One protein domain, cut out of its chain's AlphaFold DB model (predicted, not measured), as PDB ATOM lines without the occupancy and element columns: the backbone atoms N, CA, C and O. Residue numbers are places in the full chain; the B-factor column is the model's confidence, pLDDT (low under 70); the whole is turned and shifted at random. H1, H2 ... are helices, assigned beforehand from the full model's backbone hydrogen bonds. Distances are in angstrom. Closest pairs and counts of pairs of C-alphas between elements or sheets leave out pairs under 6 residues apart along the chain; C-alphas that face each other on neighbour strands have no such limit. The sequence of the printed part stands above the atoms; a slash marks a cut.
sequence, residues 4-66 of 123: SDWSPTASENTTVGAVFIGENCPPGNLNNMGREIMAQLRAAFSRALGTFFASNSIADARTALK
ATOM      1  N   SER A   4       2.986 -55.939 -29.421       85.62
ATOM      2  CA  SER A   4       4.440 -55.731 -29.456       85.62
ATOM      3  C   SER A   4       4.995 -55.515 -30.861       85.62
ATOM      4  O   SER A   4       5.998 -54.819 -31.020       85.62
ATOM      5  N   ASP A   5       4.336 -56.102 -31.857       88.44
ATOM      6  CA  ASP A   5       4.793 -56.160 -33.243       88.44
ATOM      7  C   ASP A   5       4.184 -55.027 -34.081       88.44
ATOM      8  O   ASP A   5       4.502 -54.890 -35.261       88.44
ATOM      9  N   TRP A   6       3.286 -54.228 -33.492       91.56
ATOM     10  CA  TRP A   6       2.685 -53.085 -34.169       91.56
ATOM     11  C   TRP A   6       3.754 -52.044 -34.493       91.56
ATOM     12  O   TRP A   6       4.673 -51.783 -33.705       91.56
ATOM     13  N   SER A   7       3.595 -51.423 -35.654       91.06
ATOM     14  CA  SER A   7       4.431 -50.332 -36.131       91.06
ATOM     15  C   SER A   7       3.843 -48.979 -35.716       91.06
ATOM     16  O   SER A   7       2.617 -48.825 -35.700       91.06
ATOM     17  N   PRO A   8       4.680 -47.967 -35.414       90.88
ATOM     18  CA  PRO A   8       4.233 -46.576 -35.339       90.88
ATOM     19  C   PRO A   8       3.806 -46.008 -36.707       90.88
ATOM     20  O   PRO A   8       3.308 -44.889 -36.761       90.88
ATOM     21  N   THR A   9       3.985 -46.755 -37.799       91.12
ATOM     22  CA  THR A   9       3.525 -46.412 -39.147       91.12
ATOM     23  C   THR A   9       2.242 -47.179 -39.468       91.12
ATOM     24  O   THR A   9       2.243 -48.407 -39.554       91.12
ATOM     25  N   ALA A  10       1.132 -46.469 -39.694       88.69
ATOM     26  CA  ALA A  10      -0.182 -47.090 -39.890       88.69
ATOM     27  C   ALA A  10      -0.241 -48.052 -41.091       88.69
ATOM     28  O   ALA A  10      -0.834 -49.126 -40.997       88.69
ATOM     29  N   SER A  11       0.403 -47.722 -42.215       87.31
ATOM     30  CA  SER A  11       0.385 -48.568 -43.420       87.31
ATOM     31  C   SER A  11       1.027 -49.944 -43.208       87.31
ATOM     32  O   SER A  11       0.632 -50.905 -43.868       87.31
ATOM     33  N   GLU A  12       1.955 -50.058 -42.258       89.81
ATOM     34  CA  GLU A  12       2.665 -51.298 -41.925       89.81
ATOM     35  C   GLU A  12       1.830 -52.227 -41.022       89.81
ATOM     36  O   GLU A  12       2.069 -53.434 -40.968       89.81
ATOM     37  N   ASN A  13       0.787 -51.703 -40.369       91.19
ATOM     38  CA  ASN A  13      -0.126 -52.471 -39.524       91.19
ATOM     39  C   ASN A  13      -1.198 -53.178 -40.372       91.19
ATOM     40  O   ASN A  13      -2.318 -52.701 -40.514       91.19
ATOM     41  N   THR A  14      -0.876 -54.318 -40.981       90.88
ATOM     42  CA  THR A  14      -1.795 -55.016 -41.912       90.88
ATOM     43  C   THR A  14      -2.596 -56.156 -41.284       90.88
ATOM     44  O   THR A  14      -3.496 -56.701 -41.923       90.88
ATOM     45  N   THR A  15      -2.313 -56.534 -40.036       90.25
ATOM     46  CA  THR A  15      -3.008 -57.633 -39.349       90.25
ATOM     47  C   THR A  15      -3.231 -57.335 -37.867       90.25
ATOM     48  O   THR A  15      -2.407 -56.689 -37.224       90.25
ATOM     49  N   VAL A  16      -4.320 -57.862 -37.300       88.31
ATOM     50  CA  VAL A  16      -4.595 -57.886 -35.851       88.31
ATOM     51  C   VAL A  16      -4.921 -59.323 -35.464       88.31
ATOM     52  O   VAL A  16      -5.897 -59.899 -35.945       88.31
ATOM     53  N   GLY A  17      -4.079 -59.952 -34.638       87.00
ATOM     54  CA  GLY A  17      -4.184 -61.398 -34.413       87.00
ATOM     55  C   GLY A  17      -4.044 -62.167 -35.734       87.00
ATOM     56  O   GLY A  17      -3.030 -62.003 -36.416       87.00
ATOM     57  N   ALA A  18      -5.056 -62.973 -36.077       86.38
ATOM     58  CA  ALA A  18      -5.162 -63.709 -37.343       86.38
ATOM     59  C   ALA A  18      -6.017 -62.992 -38.413       86.38
ATOM     60  O   ALA A  18      -6.216 -63.530 -39.499       86.38
ATOM     61  N   VAL A  19      -6.539 -61.795 -38.122       87.25
ATOM     62  CA  VAL A  19      -7.397 -61.036 -39.041       87.25
ATOM     63  C   VAL A  19      -6.539 -60.104 -39.889       87.25
ATOM     64  O   VAL A  19      -5.794 -59.279 -39.358       87.25
ATOM     65  N   PHE A  20      -6.660 -60.219 -41.210       87.81
ATOM     66  CA  PHE A  20      -6.072 -59.266 -42.146       87.81
ATOM     67  C   PHE A  20      -6.944 -58.012 -42.221       87.81
ATOM     68  O   PHE A  20      -8.123 -58.086 -42.555       87.81
ATOM     69  N   ILE A  21      -6.344 -56.871 -41.897       87.12
ATOM     70  CA  ILE A  21      -6.940 -55.533 -42.020       87.12
ATOM     71  C   ILE A  21      -6.250 -54.714 -43.119       87.12
ATOM     72  O   ILE A  21      -6.564 -53.539 -43.316       87.12
ATOM     73  N   GLY A  22      -5.281 -55.340 -43.797       82.81
ATOM     74  CA  GLY A  22      -4.689 -54.930 -45.056       82.81
ATOM     75  C   GLY A  22      -5.761 -54.730 -46.130       82.81
ATOM     76  O   GLY A  22      -6.720 -55.485 -46.209       82.81
ATOM     77  N   GLU A  23      -5.596 -53.724 -46.978       71.75
ATOM     78  CA  GLU A  23      -6.453 -53.519 -48.137       71.75
ATOM     79  C   GLU A  23      -5.500 -53.343 -49.310       71.75
ATOM     80  O   GLU A  23      -4.588 -52.519 -49.245       71.75
ATOM     81  N   ASN A  24      -5.666 -54.147 -50.360       67.00
ATOM     82  CA  ASN A  24      -4.888 -54.033 -51.600       67.00
ATOM     83  C   ASN A  24      -5.397 -52.873 -52.486       67.00
ATOM     84  O   ASN A  24      -5.193 -52.863 -53.698       67.00
ATOM     85  N   CYS A  25      -6.104 -51.917 -51.888       63.22
ATOM     86  CA  CYS A  25      -6.702 -50.736 -52.493       63.22
ATOM     87  C   CYS A  25      -6.560 -49.551 -51.511       63.22
ATOM     88  O   CYS A  25      -6.079 -49.757 -50.390       63.22
ATOM     89  N   PRO A  26      -6.903 -48.306 -51.908       69.75
ATOM     90  CA  PRO A  26      -6.861 -47.170 -50.996       69.75
ATOM     91  C   PRO A  26      -7.627 -47.501 -49.709       69.75
ATOM     92  O   PRO A  26      -8.782 -47.912 -49.816       69.75
ATOM     93  N   PRO A  27      -7.009 -47.336 -48.528       64.69
ATOM     94  CA  PRO A  27      -7.615 -47.736 -47.268       64.69
ATOM     95  C   PRO A  27      -9.006 -47.116 -47.087       64.69
ATOM     96  O   PRO A  27      -9.147 -45.893 -47.035       64.69
ATOM     97  N   GLY A  28     -10.034 -47.949 -46.956       70.81
ATOM     98  CA  GLY A  28     -11.373 -47.541 -46.569       70.81
ATOM     99  C   GLY A  28     -11.369 -46.920 -45.173       70.81
ATOM    100  O   GLY A  28     -10.549 -47.265 -44.319       70.81
ATOM    101  N   ASN A  29     -12.313 -46.006 -44.921       73.94
ATOM    102  CA  ASN A  29     -12.329 -45.159 -43.720       73.94
ATOM    103  C   ASN A  29     -12.173 -45.943 -42.398       73.94
ATOM    104  O   ASN A  29     -11.459 -45.489 -41.507       73.94
ATOM    105  N   LEU A  30     -12.788 -47.127 -42.270       79.31
ATOM    106  CA  LEU A  30     -12.731 -47.940 -41.044       79.31
ATOM    107  C   LEU A  30     -11.400 -48.681 -40.864       79.31
ATOM    108  O   LEU A  30     -10.836 -48.670 -39.769       79.31
ATOM    109  N   ASN A  31     -10.872 -49.292 -41.925       82.75
ATOM    110  CA  ASN A  31      -9.606 -50.018 -41.852       82.75
ATOM    111  C   ASN A  31      -8.426 -49.050 -41.720       82.75
ATOM    112  O   ASN A  31      -7.500 -49.326 -40.961       82.75
ATOM    113  N   ASN A  32      -8.493 -47.875 -42.352       85.88
ATOM    114  CA  ASN A  32      -7.512 -46.816 -42.137       85.88
ATOM    115  C   ASN A  32      -7.531 -46.308 -40.688       85.88
ATOM    116  O   ASN A  32      -6.485 -46.202 -40.054       85.88
ATOM    117  N   MET A  33      -8.727 -46.066 -40.134       86.56
ATOM    118  CA  MET A  33      -8.895 -45.658 -38.738       86.56
ATOM    119  C   MET A  33      -8.290 -46.683 -37.770       86.56
ATOM    120  O   MET A  33      -7.559 -46.302 -36.859       86.56
ATOM    121  N   GLY A  34      -8.554 -47.980 -37.960       89.19
ATOM    122  CA  GLY A  34      -8.014 -49.026 -37.086       89.19
ATOM    123  C   GLY A  34      -6.484 -49.062 -37.080       89.19
ATOM    124  O   GLY A  34      -5.862 -49.133 -36.020       89.19
ATOM    125  N   ARG A  35      -5.867 -48.934 -38.256       90.88
ATOM    126  CA  ARG A  35      -4.406 -48.907 -38.404       90.88
ATOM    127  C   ARG A  35      -3.759 -47.665 -37.814       90.88
ATOM    128  O   ARG A  35      -2.670 -47.755 -37.246       90.88
ATOM    129  N   GLU A  36      -4.441 -46.533 -37.925       90.38
ATOM    130  CA  GLU A  36      -4.013 -45.272 -37.331       90.38
ATOM    131  C   GLU A  36      -4.063 -45.343 -35.798       90.38
ATOM    132  O   GLU A  36      -3.103 -44.971 -35.125       90.38
ATOM    133  N   ILE A  37      -5.118 -45.933 -35.228       89.81
ATOM    134  CA  ILE A  37      -5.211 -46.181 -33.782       89.81
ATOM    135  C   ILE A  37      -4.056 -47.076 -33.306       89.81
ATOM    136  O   ILE A  37      -3.420 -46.771 -32.294       89.81
ATOM    137  N   MET A  38      -3.741 -48.151 -34.035       92.19
ATOM    138  CA  MET A  38      -2.608 -49.031 -33.706       92.19
ATOM    139  C   MET A  38      -1.276 -48.268 -33.694       92.19
ATOM    140  O   MET A  38      -0.499 -48.400 -32.744       92.19
ATOM    141  N   ALA A  39      -1.037 -47.439 -34.711       90.81
ATOM    142  CA  ALA A  39       0.167 -46.625 -34.838       90.81
ATOM    143  C   ALA A  39       0.310 -45.612 -33.695       90.81
ATOM    144  O   ALA A  39       1.368 -45.529 -33.062       90.81
ATOM    145  N   GLN A  40      -0.764 -44.895 -33.365       90.81
ATOM    146  CA  GLN A  40      -0.769 -43.921 -32.273       90.81
ATOM    147  C   GLN A  40      -0.535 -44.581 -30.911       90.81
ATOM    148  O   GLN A  40       0.267 -44.081 -30.115       90.81
ATOM    149  N   LEU A  41      -1.165 -45.731 -30.652       88.56
ATOM    150  CA  LEU A  41      -0.945 -46.497 -29.423       88.56
ATOM    151  C   LEU A  41       0.503 -46.983 -29.316       88.56
ATOM    152  O   LEU A  41       1.123 -46.838 -28.257       88.56
ATOM    153  N   ARG A  42       1.079 -47.499 -30.410       89.56
ATOM    154  CA  ARG A  42       2.483 -47.921 -30.433       89.56
ATOM    155  C   ARG A  42       3.424 -46.748 -30.175       89.56
ATOM    156  O   ARG A  42       4.326 -46.869 -29.349       89.56
ATOM    157  N   ALA A  43       3.205 -45.616 -30.837       85.88
ATOM    158  CA  ALA A  43       4.021 -44.417 -30.671       85.88
ATOM    159  C   ALA A  43       3.959 -43.870 -29.236       85.88
ATOM    160  O   ALA A  43       4.990 -43.483 -28.680       85.88
ATOM    161  N   ALA A  44       2.779 -43.873 -28.610       83.19
ATOM    162  CA  ALA A  44       2.614 -43.458 -27.220       83.19
ATOM    163  C   ALA A  44       3.388 -44.373 -26.255       83.19
ATOM    164  O   ALA A  44       4.105 -43.882 -25.380       83.19
ATOM    165  N   PHE A  45       3.305 -45.691 -26.451       81.75
ATOM    166  CA  PHE A  45       4.001 -46.663 -25.606       81.75
ATOM    167  C   PHE A  45       5.526 -46.595 -25.783       81.75
ATOM    168  O   PHE A  45       6.269 -46.557 -24.803       81.75
ATOM    169  N   SER A  46       5.999 -46.499 -27.030       82.38
ATOM    170  CA  SER A  46       7.422 -46.325 -27.342       82.38
ATOM    171  C   SER A  46       7.981 -45.021 -26.780       82.38
ATOM    172  O   SER A  46       9.127 -44.997 -26.345       82.38
ATOM    173  N   ARG A  47       7.186 -43.946 -26.731       79.75
ATOM    174  CA  ARG A  47       7.596 -42.682 -26.106       79.75
ATOM    175  C   ARG A  47       7.810 -42.844 -24.605       79.75
ATOM    176  O   ARG A  47       8.859 -42.434 -24.129       79.75
ATOM    177  N   ALA A  48       6.870 -43.468 -23.891       80.12
ATOM    178  CA  ALA A  48       6.993 -43.710 -22.449       80.12
ATOM    179  C   ALA A  48       8.221 -44.580 -22.116       80.12
ATOM    180  O   ALA A  48       9.004 -44.258 -21.220       80.12
ATOM    181  N   LEU A  49       8.446 -45.641 -22.896       80.75
ATOM    182  CA  LEU A  49       9.634 -46.486 -22.759       80.75
ATOM    183  C   LEU A  49      10.923 -45.743 -23.135       80.75
ATOM    184  O   LEU A  49      11.926 -45.867 -22.441       80.75
ATOM    185  N   GLY A  50      10.906 -44.931 -24.192       80.25
ATOM    186  CA  GLY A  50      12.046 -44.107 -24.593       80.25
ATOM    187  C   GLY A  50      12.435 -43.098 -23.513       80.25
ATOM    188  O   GLY A  50      13.608 -42.991 -23.169       80.25
ATOM    189  N   THR A  51      11.454 -42.424 -22.908       80.00
ATOM    190  CA  THR A  51      11.689 -41.535 -21.761       80.00
ATOM    191  C   THR A  51      12.233 -42.287 -20.548       80.00
ATOM    192  O   THR A  51      13.108 -41.773 -19.856       80.00
ATOM    193  N   PHE A  52      11.780 -43.523 -20.319       84.31
ATOM    194  CA  PHE A  52      12.290 -44.374 -19.245       84.31
ATOM    195  C   PHE A  52      13.767 -44.733 -19.456       84.31
ATOM    196  O   PHE A  52      14.574 -44.540 -18.555       84.31
ATOM    197  N   PHE A  53      14.160 -45.191 -20.648       80.75
ATOM    198  CA  PHE A  53      15.559 -45.554 -20.918       80.75
ATOM    199  C   PHE A  53      16.502 -44.347 -21.024       80.75
ATOM    200  O   PHE A  53      17.695 -44.490 -20.776       80.75
ATOM    201  N   ALA A  54      15.982 -43.167 -21.368       83.69
ATOM    202  CA  ALA A  54      16.739 -41.914 -21.380       83.69
ATOM    203  C   ALA A  54      16.837 -41.239 -19.996       83.69
ATOM    204  O   ALA A  54      17.411 -40.157 -19.875       83.69
ATOM    205  N   SER A  55      16.245 -41.838 -18.960       86.88
ATOM    206  CA  SER A  55      16.245 -41.283 -17.609       86.88
ATOM    207  C   SER A  55      17.642 -41.334 -16.985       86.88
ATOM    208  O   SER A  55      18.296 -42.373 -16.992       86.88
ATOM    209  N   ASN A  56      18.081 -40.215 -16.400       85.94
ATOM    210  CA  ASN A  56      19.392 -40.097 -15.743       85.94
ATOM    211  C   ASN A  56      19.333 -40.392 -14.235       85.94
ATOM    212  O   ASN A  56      20.363 -40.422 -13.561       85.94
ATOM    213  N   SER A  57      18.134 -40.611 -13.696       83.88
ATOM    214  CA  SER A  57      17.908 -40.990 -12.307       83.88
ATOM    215  C   SER A  57      16.721 -41.945 -12.173       83.88
ATOM    216  O   SER A  57      15.856 -42.041 -13.045       83.88
ATOM    217  N   ILE A  58      16.653 -42.640 -11.035       77.88
ATOM    218  CA  ILE A  58      15.516 -43.508 -10.694       77.88
ATOM    219  C   ILE A  58      14.221 -42.687 -10.550       77.88
ATOM    220  O   ILE A  58      13.142 -43.183 -10.879       77.88
ATOM    221  N   ALA A  59      14.314 -41.432 -10.099       74.50
ATOM    222  CA  ALA A  59      13.170 -40.528  -9.991       74.50
ATOM    223  C   ALA A  59      12.589 -40.177 -11.376       74.50
ATOM    224  O   ALA A  59      11.370 -40.249 -11.578       74.50
ATOM    225  N   ASP A  60      13.453 -39.907 -12.357       77.25
ATOM    226  CA  ASP A  60      13.047 -39.634 -13.744       77.25
ATOM    227  C   ASP A  60      12.396 -40.867 -14.385       77.25
ATOM    228  O   ASP A  60      11.328 -40.771 -14.995       77.25
ATOM    229  N   ALA A  61      12.980 -42.049 -14.161       80.00
ATOM    230  CA  ALA A  61      12.471 -43.314 -14.686       80.00
ATOM    231  C   ALA A  61      11.070 -43.643 -14.136       80.00
ATOM    232  O   ALA A  61      10.177 -44.058 -14.882       80.00
ATOM    233  N   ARG A  62      10.838 -43.408 -12.838       74.81
ATOM    234  CA  ARG A  62       9.516 -43.569 -12.207       74.81
ATOM    235  C   ARG A  62       8.481 -42.616 -12.798       74.81
ATOM    236  O   ARG A  62       7.368 -43.039 -13.118       74.81
ATOM    237  N   THR A  63       8.871 -41.359 -12.993       73.31
ATOM    238  CA  THR A  63       8.025 -40.333 -13.615       73.31
ATOM    239  C   THR A  63       7.649 -40.723 -15.047       73.31
ATOM    240  O   THR A  63       6.476 -40.648 -15.417       73.31
ATOM    241  N   ALA A  64       8.609 -41.220 -15.832       74.62
ATOM    242  CA  ALA A  64       8.401 -41.670 -17.209       74.62
ATOM    243  C   ALA A  64       7.402 -42.835 -17.326       74.62
ATOM    244  O   ALA A  64       6.589 -42.864 -18.251       74.62
ATOM    245  N   LEU A  65       7.421 -43.774 -16.376       74.44
ATOM    246  CA  LEU A  65       6.509 -44.921 -16.373       74.44
ATOM    247  C   LEU A  65       5.140 -44.603 -15.746       74.44
ATOM    248  O   LEU A  65       4.241 -45.442 -15.790       74.44
ATOM    249  N   LYS A  66       4.975 -43.423 -15.123       67.31
ATOM    250  CA  LYS A  66       3.854 -43.116 -14.211       67.31
ATOM    251  C   LYS A  66       3.619 -44.229 -13.173       67.31
ATOM    252  O   LYS A  66       2.517 -44.377 -12.647       67.31
TER     253      LYS A  66
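What this domain is: This is residues 4 to 66 of the 123 residues of an uncharacterized protein of Sphingomonas aquatilis NBRC 16722 (UniProt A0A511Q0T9). One long helix, H1, makes the length of a rod, and a short helix, H2, folds back beside its last turns as a lopsided helical hairpin. Residues 4 to 28, a long stretch with no named element, run along one side of the first part of H1, with Pro 8 beside Ala 39, and loop away from the helix around Ala 18. The printed part has 63 residues, two named helices in the order H1, H2, and no named strand; the class is all helix. The whole is loose, with a radius of gyration of the C-alphas of 15.3 A, and spans 48 by 21 by 15 A.

Where its parts are: H1 is residues 29 to 53, 36.0 A from first to last C-alpha, beginning at C-alpha 29 (-12.329, -45.159, -43.720). H2 is residues 58 to 65, 10.7 A long, ending at C-alpha 65 (6.509, -44.921, -16.373). In the stretch before H1, C-alpha 18 is at (-5.162, -63.709, -37.343).

How they stand to each other: H1 touches H2 with residues 48 to 53 alone. Their closest C-alphas, those of Phe 52 and Ala 61, are 4.7 A apart. The two helices form a hairpin and run opposite ways at a shallow tilt of 6 degrees. Every O i to N i+4 pair inside H1 and H2 is within hydrogen-bond range. Residues 15 to 16 form a short antiparallel pairing with residues 19 to 20.

The domain as a whole: The C-alphas farthest apart, those of Cys 25 and Ser 57, are 48.1 A apart. The printed part has no cut, and the link from H1 to H2, 4 residues, is tight. The mean pLDDT of the printed part is 82.9; residues 24 to 27 and residue 66 are under 70.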